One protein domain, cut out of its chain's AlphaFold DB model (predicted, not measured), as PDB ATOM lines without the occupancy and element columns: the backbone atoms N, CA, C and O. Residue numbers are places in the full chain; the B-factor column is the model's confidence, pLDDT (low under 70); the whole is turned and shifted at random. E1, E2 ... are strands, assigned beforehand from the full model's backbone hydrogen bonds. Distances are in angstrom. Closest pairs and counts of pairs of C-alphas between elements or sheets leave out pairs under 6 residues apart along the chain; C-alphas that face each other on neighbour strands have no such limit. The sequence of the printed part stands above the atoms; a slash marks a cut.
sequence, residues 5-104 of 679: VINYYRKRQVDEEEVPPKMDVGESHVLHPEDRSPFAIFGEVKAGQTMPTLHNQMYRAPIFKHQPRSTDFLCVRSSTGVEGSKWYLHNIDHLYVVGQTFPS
ATOM      1  N   VAL A   5      43.876  39.789 101.188       97.50
ATOM      2  CA  VAL A   5      43.115  38.709 101.815       97.50
ATOM      3  C   VAL A   5      44.113  37.875 102.603       97.50
ATOM      4  O   VAL A   5      45.067  37.354 102.026       97.50
ATOM      5  N   ILE A   6      43.933  37.812 103.919       96.88
ATOM      6  CA  ILE A   6      44.797  37.062 104.832       96.88
ATOM      7  C   ILE A   6      43.964  35.961 105.478       96.88
ATOM      8  O   ILE A   6      42.944  36.236 106.108       96.88
ATOM      9  N   ASN A   7      44.410  34.719 105.336       96.81
ATOM     10  CA  ASN A   7      43.781  33.543 105.917       96.81
ATOM     11  C   ASN A   7      44.473  33.236 107.244       96.81
ATOM     12  O   ASN A   7      45.511  32.573 107.276       96.81
ATOM     13  N   TYR A   8      43.935  33.771 108.340       96.31
ATOM     14  CA  TYR A   8      44.514  33.562 109.664       96.31
ATOM     15  C   TYR A   8      44.188  32.160 110.165       96.31
ATOM     16  O   TYR A   8      43.018  31.850 110.368       96.31
ATOM     17  N   TYR A   9      45.209  31.339 110.387       95.31
ATOM     18  CA  TYR A   9      45.075  29.985 110.916       95.31
ATOM     19  C   TYR A   9      45.679  29.910 112.312       95.31
ATOM     20  O   TYR A   9      46.864  30.197 112.454       95.31
ATOM     21  N   ARG A  10      44.916  29.525 113.341       94.19
ATOM     22  CA  ARG A  10      45.489  29.316 114.683       94.19
ATOM     23  C   ARG A  10      45.836  27.848 114.890       94.19
ATOM     24  O   ARG A  10      44.951  27.005 114.804       94.19
ATOM     25  N   LYS A  11      47.093  27.554 115.230       91.44
ATOM     26  CA  LYS A  11      47.525  26.193 115.579       91.44
ATOM     27  C   LYS A  11      46.801  25.671 116.821       91.44
ATOM     28  O   LYS A  11      46.462  26.452 117.715       91.44
ATOM     29  N   ARG A  12      46.591  24.355 116.903       88.69
ATOM     30  CA  ARG A  12      46.050  23.715 118.114       88.69
ATOM     31  C   ARG A  12      47.103  23.589 119.205       88.69
ATOM     32  O   ARG A  12      46.806  23.878 120.362       88.69
ATOM     33  N   GLN A  13      48.324  23.213 118.832       83.06
ATOM     34  CA  GLN A  13      49.474  23.118 119.730       83.06
ATOM     35  C   GLN A  13      50.718  23.780 119.118       83.06
ATOM     36  O   GLN A  13      50.795  23.992 117.908       83.06
ATOM     37  N   VAL A  14      51.686  24.148 119.963       79.06
ATOM     38  CA  VAL A  14      52.907  24.869 119.551       79.06
ATOM     39  C   VAL A  14      53.776  24.011 118.625       79.06
ATOM     40  O   VAL A  14      54.221  24.497 117.582       79.06
ATOM     41  N   ASP A  15      53.930  22.732 118.970       74.44
ATOM     42  CA  ASP A  15      54.837  21.781 118.310       74.44
ATOM     43  C   ASP A  15      54.206  21.049 117.115       74.44
ATOM     44  O   ASP A  15      54.837  20.202 116.486       74.44
ATOM     45  N   GLU A  16      52.956  21.365 116.775       66.81
ATOM     46  CA  GLU A  16      52.265  20.731 115.657       66.81
ATOM     47  C   GLU A  16      52.722  21.366 114.331       66.81
ATOM     48  O   GLU A  16      52.529  22.568 114.086       66.81
ATOM     49  N   GLU A  17      53.320  20.562 113.445       68.50
ATOM     50  CA  GLU A  17      53.588  20.910 112.039       68.50
ATOM     51  C   GLU A  17      52.304  20.817 111.193       68.50
ATOM     52  O   GLU A  17      52.270  20.238 110.109       68.50
ATOM     53  N   GLU A  18      51.203  21.378 111.698       71.00
ATOM     54  CA  GLU A  18      49.943  21.395 110.967       71.00
ATOM     55  C   GLU A  18      50.026  22.426 109.838       71.00
ATOM     56  O   GLU A  18      50.195  23.631 110.061       71.00
ATOM     57  N   VAL A  19      49.936  21.938 108.601       76.81
ATOM     58  CA  VAL A  19      49.924  22.794 107.416       76.81
ATOM     59  C   VAL A  19      48.569  23.504 107.360       76.81
ATOM     60  O   VAL A  19      47.539  22.827 107.321       76.81
ATOM     61  N   PRO A  20      48.530  24.850 107.340       80.06
ATOM     62  CA  PRO A  20      47.270  25.576 107.274       80.06
ATOM     63  C   PRO A  20      46.501  25.198 105.997       80.06
ATOM     64  O   PRO A  20      47.125  25.055 104.937       80.06
ATOM     65  N   PRO A  21      45.160  25.092 106.053       83.38
ATOM     66  CA  PRO A  21      44.344  24.833 104.874       83.38
ATOM     67  C   PRO A  21      44.663  25.821 103.749       83.38
ATOM     68  O   PRO A  21      44.673  27.040 103.947       83.38
ATOM     69  N   LYS A  22      44.941  25.296 102.552       86.25
ATOM     70  CA  LYS A  22      45.182  26.129 101.374       86.25
ATOM     71  C   LYS A  22      43.841  26.607 100.824       86.25
ATOM     72  O   LYS A  22      43.068  25.812 100.302       86.25
ATOM     73  N   MET A  23      43.592  27.905 100.938       88.06
ATOM     74  CA  MET A  23      42.414  28.559 100.370       88.06
ATOM     75  C   MET A  23      42.678  28.984  98.918       88.06
ATOM     76  O   MET A  23      43.826  29.223  98.540       88.06
ATOM     77  N   ASP A  24      41.614  29.138  98.125       88.12
ATOM     78  CA  ASP A  24      41.711  29.562  96.716       88.12
ATOM     79  C   ASP A  24      42.267  30.984  96.557       88.12
ATOM     80  O   ASP A  24      42.968  31.288  95.593       88.12
ATOM     81  N   VAL A  25      41.948  31.861  97.514       91.12
ATOM     82  CA  VAL A  25      42.337  33.273  97.524       91.12
ATOM     83  C   VAL A  25      42.956  33.624  98.871       91.12
ATOM     84  O   VAL A  25      42.491  33.192  99.928       91.12
ATOM     85  N   GLY A  26      43.980  34.473  98.827       93.75
ATOM     86  CA  GLY A  26      44.618  35.045 100.004       93.75
ATOM     87  C   GLY A  26      45.858  34.298 100.476       93.75
ATOM     88  O   GLY A  26      46.168  33.191 100.046       93.75
ATOM     89  N   GLU A  27      46.589  34.951 101.368       93.94
ATOM     90  CA  GLU A  27      47.838  34.456 101.940       93.94
ATOM     91  C   GLU A  27      47.581  33.859 103.324       93.94
ATOM     92  O   GLU A  27      46.944  34.496 104.165       93.94
ATOM     93  N   SER A  28      48.077  32.648 103.575       93.69
ATOM     94  CA  SER A  28      47.959  32.008 104.886       93.69
ATOM     95  C   SER A  28      48.899  32.655 105.900       93.69
ATOM     96  O   SER A  28      50.099  32.767 105.662       93.69
ATOM     97  N   HIS A  29      48.356  33.042 107.051       94.12
ATOM     98  CA  HIS A  29      49.115  33.577 108.177       94.12
ATOM     99  C   HIS A  29      48.858  32.719 109.413       94.12
ATOM    100  O   HIS A  29      47.756  32.716 109.962       94.12
ATOM    101  N   VAL A  30      49.883  32.002 109.865       93.31
ATOM    102  CA  VAL A  30      49.785  31.125 111.036       93.31
ATOM    103  C   VAL A  30      49.884  31.954 112.318       93.31
ATOM    104  O   VAL A  30      50.704  32.862 112.418       93.31
ATOM    105  N   LEU A  31      49.009  31.663 113.273       93.62
ATOM    106  CA  LEU A  31      48.971  32.214 114.620       93.62
ATOM    107  C   LEU A  31      49.302  31.093 115.606       93.62
ATOM    108  O   LEU A  31      48.723  30.003 115.533       93.62
ATOM    109  N   HIS A  32      50.199  31.369 116.542       91.56
ATOM    110  CA  HIS A  32      50.452  30.488 117.674       91.56
ATOM    111  C   HIS A  32      49.290  30.542 118.685       91.56
ATOM    112  O   HIS A  32      48.519  31.512 118.692       91.56
ATOM    113  N   PRO A  33      49.118  29.519 119.545       90.31
ATOM    114  CA  PRO A  33      48.068  29.509 120.565       90.31
ATOM    115  C   PRO A  33      48.067  30.753 121.469       90.31
ATOM    116  O   PRO A  33      46.996  31.246 121.822       90.31
ATOM    117  N   GLU A  34      49.242  31.299 121.778       90.88
ATOM    118  CA  GLU A  34      49.460  32.499 122.592       90.88
ATOM    119  C   GLU A  34      49.295  33.830 121.837       90.88
ATOM    120  O   GLU A  34      49.153  34.884 122.467       90.88
ATOM    121  N   ASP A  35      49.275  33.812 120.501       93.50
ATOM    122  CA  ASP A  35      49.182  35.036 119.708       93.50
ATOM    123  C   ASP A  35      47.824  35.713 119.888       93.50
ATOM    124  O   ASP A  35      46.761  35.078 119.916       93.50
ATOM    125  N   ARG A  36      47.830  37.047 119.939       93.00
ATOM    126  CA  ARG A  36      46.586  37.822 119.990       93.00
ATOM    127  C   ARG A  36      45.799  37.662 118.694       93.00
ATOM    128  O   ARG A  36      46.362  37.593 117.605       93.00
ATOM    129  N   SER A  37      44.476  37.651 118.817       95.06
ATOM    130  CA  SER A  37      43.594  37.639 117.654       95.06
ATOM    131  C   SER A  37      43.809  38.885 116.775       95.06
ATOM    132  O   SER A  37      43.956  39.991 117.311       95.06
ATOM    133  N   PRO A  38      43.765  38.756 115.433       94.88
ATOM    134  CA  PRO A  38      43.801  39.900 114.517       94.88
ATOM    135  C   PRO A  38      42.584  40.830 114.664       94.88
ATOM    136  O   PRO A  38      42.615  41.953 114.161       94.88
ATOM    137  N   PHE A  39      41.543  40.387 115.377       96.56
ATOM    138  CA  PHE A  39      40.322  41.135 115.683       96.56
ATOM    139  C   PHE A  39      40.308  41.708 117.114       96.56
ATOM    140  O   PHE A  39      39.249  42.011 117.664       96.56
ATOM    141  N   ALA A  40      41.489  41.862 117.726       93.88
ATOM    142  CA  ALA A  40      41.657  42.323 119.104       93.88
ATOM    143  C   ALA A  40      40.832  41.473 120.090       93.88
ATOM    144  O   ALA A  40      40.922  40.250 120.059       93.88
ATOM    145  N   ILE A  41      40.059  42.104 120.977       94.56
ATOM    146  CA  ILE A  41      39.165  41.397 121.902       94.56
ATOM    147  C   ILE A  41      37.798  41.084 121.288       94.56
ATOM    148  O   ILE A  41      37.054  40.345 121.911       94.56
ATOM    149  N   PHE A  42      37.470  41.643 120.115       96.75
ATOM    150  CA  PHE A  42      36.128  41.638 119.511       96.75
ATOM    151  C   PHE A  42      35.861  40.464 118.564       96.75
ATOM    152  O   PHE A  42      34.758  40.308 118.054       96.75
ATOM    153  N   GLY A  43      36.866  39.630 118.323       94.94
ATOM    154  CA  GLY A  43      36.711  38.406 117.557       94.94
ATOM    155  C   GLY A  43      37.865  37.461 117.829       94.94
ATOM    156  O   GLY A  43      38.972  37.885 118.167       94.94
ATOM    157  N   GLU A  44      37.619  36.171 117.663       93.31
ATOM    158  CA  GLU A  44      38.615  35.125 117.862       93.31
ATOM    159  C   GLU A  44      38.755  34.224 116.634       93.31
ATOM    160  O   GLU A  44      37.790  33.950 115.914       93.31
ATOM    161  N   VAL A  45      39.983  33.750 116.431       95.38
ATOM    162  CA  VAL A  45      40.304  32.632 115.541       95.38
ATOM    163  C   VAL A  45      40.585  31.448 116.455       95.38
ATOM    164  O   VAL A  45      41.604  31.462 117.143       95.38
ATOM    165  N   LYS A  46      39.666  30.481 116.530       93.56
ATOM    166  CA  LYS A  46      39.772  29.324 117.434       93.56
ATOM    167  C   LYS A  46      40.940  28.418 117.034       93.56
ATOM    168  O   LYS A  46      41.380  28.426 115.887       93.56
ATOM    169  N   ALA A  47      41.443  27.623 117.975       93.12
ATOM    170  CA  ALA A  47      42.457  26.607 117.700       93.12
ATOM    171  C   ALA A  47      41.985  25.640 116.592       93.12
ATOM    172  O   ALA A  47      40.890  25.087 116.668       93.12
ATOM    173  N   GLY A  48      42.798  25.458 115.552       91.00
ATOM    174  CA  GLY A  48      42.465  24.690 114.351       91.00
ATOM    175  C   GLY A  48      41.516  25.395 113.372       91.00
ATOM    176  O   GLY A  48      41.110  24.795 112.380       91.00
ATOM    177  N   GLN A  49      41.125  26.646 113.627       92.50
ATOM    178  CA  GLN A  49      40.241  27.412 112.749       92.50
ATOM    179  C   GLN A  49      41.046  28.274 111.773       92.50
ATOM    180  O   GLN A  49      42.029  28.914 112.153       92.50
ATOM    181  N   THR A  50      40.565  28.361 110.529       94.56
ATOM    182  CA  THR A  50      40.984  29.384 109.561       94.56
ATOM    183  C   THR A  50      39.930  30.485 109.471       94.56
ATOM    184  O   THR A  50      38.745  30.190 109.325       94.56
ATOM    185  N   MET A  51      40.350  31.750 109.531       95.56
ATOM    186  CA  MET A  51      39.489  32.919 109.349       95.56
ATOM    187  C   MET A  51      40.010  33.815 108.214       95.56
ATOM    188  O   MET A  51      40.954  34.591 108.421       95.56
ATOM    189  N   PRO A  52      39.406  33.734 107.015       96.88
ATOM    190  CA  PRO A  52      39.674  34.671 105.934       96.88
ATOM    191  C   PRO A  52      39.322  36.100 106.352       96.88
ATOM    192  O   PRO A  52      38.242  36.377 106.874       96.88
ATOM    193  N   THR A  53      40.254  37.020 106.140       97.75
ATOM    194  CA  THR A  53      40.150  38.410 106.588       97.75
ATOM    195  C   THR A  53      40.550  39.353 105.469       97.75
ATOM    196  O   THR A  53      41.643  39.238 104.910       97.75
ATOM    197  N   LEU A  54      39.701  40.335 105.181       97.62
ATOM    198  CA  LEU A  54      40.078  41.485 104.373       97.62
ATOM    199  C   LEU A  54      40.895  42.444 105.238       97.62
ATOM    200  O   LEU A  54      40.445  42.890 106.296       97.62
ATOM    201  N   HIS A  55      42.106  42.749 104.792       96.94
ATOM    202  CA  HIS A  55      43.077  43.539 105.533       96.94
ATOM    203  C   HIS A  55      43.610  44.699 104.695       96.94
ATOM    204  O   HIS A  55      44.107  44.515 103.580       96.94
ATOM    205  N   ASN A  56      43.539  45.904 105.253       96.38
ATOM    206  CA  ASN A  56      44.271  47.065 104.767       96.38
ATOM    207  C   ASN A  56      44.730  47.930 105.954       96.38
ATOM    208  O   ASN A  56      44.595  47.557 107.119       96.38
ATOM    209  N   GLN A  57      45.307  49.095 105.660       95.75
ATOM    210  CA  GLN A  57      45.841  49.985 106.693       95.75
ATOM    211  C   GLN A  57      44.758  50.716 107.497       95.75
ATOM    212  O   GLN A  57      45.055  51.204 108.581       95.75
ATOM    213  N   MET A  58      43.529  50.811 106.988       96.88
ATOM    214  CA  MET A  58      42.426  51.543 107.616       96.88
ATOM    215  C   MET A  58      41.542  50.645 108.479       96.88
ATOM    216  O   MET A  58      41.087  51.091 109.528       96.88
ATOM    217  N   TYR A  59      41.295  49.399 108.068       97.31
ATOM    218  CA  TYR A  59      40.410  48.474 108.773       97.31
ATOM    219  C   TYR A  59      40.742  47.002 108.496       97.31
ATOM    220  O   TYR A  59      41.514  46.658 107.596       97.31
ATOM    221  N   ARG A  60      40.113  46.129 109.284       97.75
ATOM    222  CA  ARG A  60      40.089  44.673 109.091       97.75
ATOM    223  C   ARG A  60      38.650  44.190 109.144       97.75
ATOM    224  O   ARG A  60      37.863  44.762 109.889       97.75
ATOM    225  N   ALA A  61      38.301  43.162 108.389       98.19
ATOM    226  CA  ALA A  61      36.964  42.575 108.444       98.19
ATOM    227  C   ALA A  61      37.028  41.077 108.126       98.19
ATOM    228  O   ALA A  61      37.757  40.708 107.199       98.19
ATOM    229  N   PRO A  62      36.295  40.210 108.849       97.81
ATOM    230  CA  PRO A  62      36.145  38.822 108.426       97.81
ATOM    231  C   PRO A  62      35.400  38.780 107.087       97.81
ATOM    232  O   PRO A  62      34.508  39.599 106.850       97.81
ATOM    233  N   ILE A  63      35.772  37.849 106.212       97.62
ATOM    234  CA  ILE A  63      35.085  37.645 104.933       97.62
ATOM    235  C   ILE A  63      34.609  36.207 104.789       97.62
ATOM    236  O   ILE A  63      35.285  35.266 105.203       97.62
ATOM    237  N   PHE A  64      33.455  36.050 104.153       96.81
ATOM    238  CA  PHE A  64      32.768  34.774 103.994       96.81
ATOM    239  C   PHE A  64      32.573  34.519 102.507       96.81
ATOM    240  O   PHE A  64      32.012  35.361 101.807       96.81
ATOM    241  N   LYS A  65      33.112  33.406 102.002       95.44
ATOM    242  CA  LYS A  65      33.027  33.059 100.580       95.44
ATOM    243  C   LYS A  65      31.622  32.552 100.266       95.44
ATOM    244  O   LYS A  65      31.130  31.681 100.974       95.44
ATOM    245  N   HIS A  66      31.043  33.047  99.180       95.19
ATOM    246  CA  HIS A  66      29.754  32.613  98.646       95.19
ATOM    247  C   HIS A  66      29.879  32.252  97.171       95.19
ATOM    248  O   HIS A  66      30.823  32.671  96.492       95.19
ATOM    249  N   GLN A  67      28.926  31.466  96.679       92.94
ATOM    250  CA  GLN A  67      28.849  31.127  95.267       92.94
ATOM    251  C   GLN A  67      28.005  32.187  94.537       92.94
ATOM    252  O   GLN A  67      26.862  32.415  94.931       92.94
ATOM    253  N   PRO A  68      28.530  32.841  93.486       91.94
ATOM    254  CA  PRO A  68      27.723  33.710  92.633       91.94
ATOM    255  C   PRO A  68      26.557  32.941  91.996       91.94
ATOM    256  O   PRO A  68      26.738  31.795  91.570       91.94
ATOM    257  N   ARG A  69      25.383  33.579  91.882       90.31
ATOM    258  CA  ARG A  69      24.251  33.030  91.119       90.31
ATOM    259  C   ARG A  69      24.648  32.898  89.644       90.31
ATOM    260  O   ARG A  69      25.348  33.747  89.098       90.31
ATOM    261  N   SER A  70      24.173  31.847  88.973       91.50
ATOM    262  CA  SER A  70      24.453  31.602  87.544       91.50
ATOM    263  C   SER A  70      23.819  32.636  86.605       91.50
ATOM    264  O   SER A  70      24.159  32.695  85.425       91.50
ATOM    265  N   THR A  71      22.902  33.445  87.131       93.81
ATOM    266  CA  THR A  71      22.220  34.544  86.445       93.81
ATOM    267  C   THR A  71      22.994  35.860  86.486       93.81
ATOM    268  O   THR A  71      22.662  36.775  85.732       93.81
ATOM    269  N   ASP A  72      24.009  35.971  87.347       93.81
ATOM    270  CA  ASP A  72      24.629  37.247  87.687       93.81
ATOM    271  C   ASP A  72      25.964  37.428  86.954       93.81
ATOM    272  O   ASP A  72      26.866  36.591  87.024       93.81
ATOM    273  N   PHE A  73      26.115  38.567  86.273       96.00
ATOM    274  CA  PHE A  73      27.304  38.899  85.486       96.00
ATOM    275  C   PHE A  73      27.819  40.302  85.817       96.00
ATOM    276  O   PHE A  73      27.048  41.228  86.079       96.00
ATOM    277  N   LEU A  74      29.136  40.495  85.725       96.81
ATOM    278  CA  LEU A  74      29.768  41.801  85.878       96.81
ATOM    279  C   LEU A  74      29.816  42.529  84.528       96.81
ATOM    280  O   LEU A  74      30.620  42.199  83.652       96.81
ATOM    281  N   CYS A  75      28.983  43.558  84.375       96.75
ATOM    282  CA  CYS A  75      28.995  44.442  83.212       96.75
ATOM    283  C   CYS A  75      29.909  45.653  83.458       96.75
ATOM    284  O   CYS A  75      29.641  46.489  84.323       96.75
ATOM    285  N   VAL A  76      30.991  45.769  82.686       96.44
ATOM    286  CA  VAL A  76      31.988  46.839  82.818       96.44
ATOM    287  C   VAL A  76      31.917  47.776  81.622       96.44
ATOM    288  O   VAL A  76      32.201  47.393  80.488       96.44
ATOM    289  N   ARG A  77      31.634  49.053  81.886       95.06
ATOM    290  CA  ARG A  77      31.793  50.130  80.906       95.06
ATOM    291  C   ARG A  77      33.128  50.834  81.123       95.06
ATOM    292  O   ARG A  77      33.309  51.525  82.121       95.06
ATOM    293  N   SER A  78      34.037  50.725  80.161       93.38
ATOM    294  CA  SER A  78      35.319  51.437  80.181       93.38
ATOM    295  C   SER A  78      35.339  52.545  79.138       93.38
ATOM    296  O   SER A  78      34.978  52.333  77.982       93.38
ATOM    297  N   SER A  79      35.772  53.738  79.531       92.69
ATOM    298  CA  SER A  79      35.949  54.871  78.625       92.69
ATOM    299  C   SER A  79      37.250  55.578  78.964       92.69
ATOM    300  O   SER A  79      37.401  56.122  80.054       92.69
ATOM    301  N   THR A  80      38.185  55.600  78.020       84.12
ATOM    302  CA  THR A  80      39.450  56.339  78.157       84.12
ATOM    303  C   THR A  80      39.323  57.795  77.704       84.12
ATOM    304  O   THR A  80      40.304  58.532  77.708       84.12
ATOM    305  N   GLY A  81      38.131  58.218  77.263       80.06
ATOM    306  CA  GLY A  81      37.879  59.547  76.694       80.06
ATOM    307  C   GLY A  81      38.472  59.770  75.295       80.06
ATOM    308  O   GLY A  81      38.143  60.768  74.663       80.06
ATOM    309  N   VAL A  82      39.301  58.842  74.796       84.75
ATOM    310  CA  VAL A  82      39.970  58.927  73.485       84.75
ATOM    311  C   VAL A  82      39.284  58.047  72.435       84.75
ATOM    312  O   VAL A  82      39.031  58.504  71.326       84.75
ATOM    313  N   GLU A  83      38.928  56.806  72.784       82.56
ATOM    314  CA  GLU A  83      38.370  55.811  71.844       82.56
ATOM    315  C   GLU A  83      36.865  55.546  72.043       82.56
ATOM    316  O   GLU A  83      36.330  54.548  71.567       82.56
ATOM    317  N   GLY A  84      36.166  56.424  72.766       86.81
ATOM    318  CA  GLY A  84      34.772  56.201  73.157       86.81
ATOM    319  C   GLY A  84      34.614  55.176  74.289       86.81
ATOM    320  O   GLY A  84      35.575  54.816  74.969       86.81
ATOM    321  N   SER A  85      33.370  54.756  74.540       93.50
ATOM    322  CA  SER A  85      33.042  53.757  75.566       93.50
ATOM    323  C   SER A  85      33.046  52.346  74.977       93.50
ATOM    324  O   SER A  85      32.382  52.102  73.974       93.50
ATOM    325  N   LYS A  86      33.741  51.420  75.638       93.94
ATOM    326  CA  LYS A  86      33.709  49.976  75.377       93.94
ATOM    327  C   LYS A  86      32.991  49.274  76.526       93.94
ATOM    328  O   LYS A  86      33.077  49.719  77.673       93.94
ATOM    329  N   TRP A  87      32.297  48.191  76.208       95.44
ATOM    330  CA  TRP A  87      31.567  47.371  77.168       95.44
ATOM    331  C   TRP A  87      32.184  45.978  77.223       95.44
ATOM    332  O   TRP A  87      32.555  45.430  76.186       95.44
ATOM    333  N   TYR A  88      32.288  45.433  78.428       95.81
ATOM    334  CA  TYR A  88      32.781  44.091  78.702       95.81
ATOM    335  C   TYR A  88      31.788  43.390  79.617       95.81
ATOM    336  O   TYR A  88      31.203  44.024  80.495       95.81
ATOM    337  N   LEU A  89      31.615  42.091  79.415       96.81
ATOM    338  CA  LEU A  89      30.797  41.245  80.269       96.81
ATOM    339  C   LEU A  89      31.681  40.117  80.794       96.81
ATOM    340  O   LEU A  89      32.341  39.440  80.005       96.81
ATOM    341  N   HIS A  90      31.723  39.958  82.112       96.44
ATOM    342  CA  HIS A  90      32.551  38.971  82.795       96.44
ATOM    343  C   HIS A  90      31.710  38.111  83.737       96.44
ATOM    344  O   HIS A  90      30.741  38.591  84.327       96.44
ATOM    345  N   ASN A  91      32.132  36.861  83.916       96.62
ATOM    346  CA  ASN A  91      31.676  36.043  85.035       96.62
ATOM    347  C   ASN A  91      32.270  36.583  86.344       96.62
ATOM    348  O   ASN A  91      33.323  37.224  86.344       96.62
ATOM    349  N   ILE A  92      31.590  36.319  87.457       95.81
ATOM    350  CA  ILE A  92      32.097  36.622  88.796       95.81
ATOM    351  C   ILE A  92      32.871  35.391  89.282       95.81
ATOM    352  O   ILE A  92      32.269  34.357  89.546       95.81
ATOM    353  N   ASP A  93      34.196  35.487  89.392       93.56
ATOM    354  CA  ASP A  93      35.032  34.338  89.789       93.56
ATOM    355  C   ASP A  93      34.896  34.010  91.283       93.56
ATOM    356  O   ASP A  93      34.846  32.848  91.695       93.56
ATOM    357  N   HIS A  94      34.837  35.052  92.116       94.00
ATOM    358  CA  HIS A  94      34.740  34.929  93.565       94.00
ATOM    359  C   HIS A  94      33.815  35.999  94.142       94.00
ATOM    360  O   HIS A  94      33.995  37.189  93.877       94.00
ATOM    361  N   LEU A  95      32.874  35.576  94.985       95.12
ATOM    362  CA  LEU A  95      31.996  36.454  95.747       95.12
ATOM    363  C   LEU A  95      32.281  36.277  97.236       95.12
ATOM    364  O   LEU A  95      32.367  35.158  97.742       95.12
ATOM    365  N   TYR A  96      32.442  37.396  97.934       96.06
ATOM    366  CA  TYR A  96      32.661  37.414  99.371       96.06
ATOM    367  C   TYR A  96      31.713  38.403 100.030       96.06
ATOM    368  O   TYR A  96      31.590  39.545  99.587       96.06
ATOM    369  N   VAL A  97      31.111  37.977 101.133       96.88
ATOM    370  CA  VAL A  97      30.399  38.854 102.058       96.88
ATOM    371  C   VAL A  97      31.412  39.381 103.067       96.88
ATOM    372  O   VAL A  97      32.144  38.610 103.690       96.88
ATOM    373  N   VAL A  98      31.487  40.702 103.200       97.94
ATOM    374  CA  VAL A  98      32.372  41.367 104.162       97.94
ATOM    375  C   VAL A  98      31.589  41.599 105.447       97.94
ATOM    376  O   VAL A  98      30.532  42.223 105.424       97.94
ATOM    377  N   GLY A  99      32.101  41.088 106.564       97.81
ATOM    378  CA  GLY A  99      31.528  41.352 107.877       97.81
ATOM    379  C   GLY A  99      31.763  42.782 108.352       97.81
ATOM    380  O   GLY A  99      32.330  43.616 107.649       97.81
ATOM    381  N   GLN A 100      31.359  43.065 109.589       97.62
ATOM    382  CA  GLN A 100      31.580  44.376 110.181       97.62
ATOM    383  C   GLN A 100      33.062  44.769 110.140       97.62
ATOM    384  O   GLN A 100      33.952  44.009 110.527       97.62
ATOM    385  N   THR A 101      33.322  45.985 109.663       97.50
ATOM    386  CA  THR A 101      34.671  46.535 109.549       97.50
ATOM    387  C   THR A 101      35.165  47.036 110.898       97.50
ATOM    388  O   THR A 101      34.528  47.891 111.511       97.50
ATOM    389  N   PHE A 102      36.328  46.557 111.328       98.06
ATOM    390  CA  PHE A 102      37.017  46.949 112.555       98.06
ATOM    391  C   PHE A 102      38.100  47.989 112.241       98.06
ATOM    392  O   PHE A 102      39.121  47.644 111.627       98.06
ATOM    393  N   PRO A 103      37.898  49.268 112.616       97.81
ATOM    394  CA  PRO A 103      38.843  50.337 112.321       97.81
ATOM    395  C   PRO A 103      40.216  50.078 112.945       97.81
ATOM    396  O   PRO A 103      40.345  49.811 114.137       97.81
ATOM    397  N   SER A 104      41.258  50.187 112.129       96.25
ATOM    398  CA  SER A 104      42.662  50.218 112.557       96.25
ATOM    399  C   SER A 104      43.193  51.651 112.671       96.25
ATOM    400  O   SER A 104      44.178  51.885 113.371       96.25
TER     401      SER A 104
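What this domain is: This is residues 5 to 104 of the 679 residues of the protein "DUF3591 domain-containing protein" of Verticillium longisporum (UniProt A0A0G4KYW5). A body built on one strongly twisted sheet of five strands, E2, E1, E3, E4 and E7, holds two long loops, residues 11 to 26 and 32 to 49, and a two-stranded arm, the hairpin E5 and E6, reaches far out from it. The arm makes much of the length: the C-alphas span 59 by 29 by 22 A. The printed part has 100 residues, with no named helix and seven strands, E1 to E7 in order along the chain. The large sheet runs E2, E1, E3, E4, E7 and is mixed, while E5 and E6 form an antiparallel sheet of two. The class is all strand, though only 41 of the 100 residues are in named elements, and the whole is loose, with a radius of gyration of the C-alphas of 18.3 A.

Where its parts are: In the large sheet, E1 is residues 5 to 10, 16.1 A from first to last C-alpha, beginning at C-alpha 5 (43.115, 38.709, 101.815). E2 is residues 27 to 31, 12.9 A, and E3 is residues 50 to 55, 14.9 A. E4, residues 59 to 66, is the longest strand by residues and measures 21.6 A. E7, residues 95 to 98, measures 9.8 A and ends at C-alpha 98 (32.372, 41.367, 104.162). In the arm, E5 is residues 74 to 79, 16.2 A, and E6 is residues 85 to 90, 16.5 A, beginning at C-alpha 85 (33.042, 53.757, 75.566).

How they stand to each other: E1 and E3 are antiparallel neighbours at 145 degrees, with N 6 and O 53 2.9 A apart, within hydrogen-bond range. On the other side of E1, edge strand E2 is parallel to it at 28 degrees, with N 31 and O 9 at 2.7 A. E3 and E4 form an antiparallel hairpin at 125 degrees, with N 54 and O 61 at 2.8 A. E4 pairs in a staggered way, with E3 over residues 60 to 62 and with E7 over residues 63 to 66. Edge strand E7 is antiparallel to E4 at 141 degrees, with N 97 and O 64 at 2.8 A. From edge to edge the strands' lines turn by 139 degrees. Residues 59 to 60 of E4 also pair, antiparallel, with residues 102 to 103. E5 and E6 form an antiparallel hairpin at 159 degrees, with N 76 and O 88 at 2.8 A; both are apart from each strand of the large sheet.

The domain as a whole: The two C-alphas farthest apart, those of Asp 15 and Gly 84, are 60.2 A apart. The printed part has no cut. The links E1 to E2, 16 residues, and E2 to E3, 18 residues, are long. The mean pLDDT of the printed part is 92.5, and residues 16 to 17 are under 70.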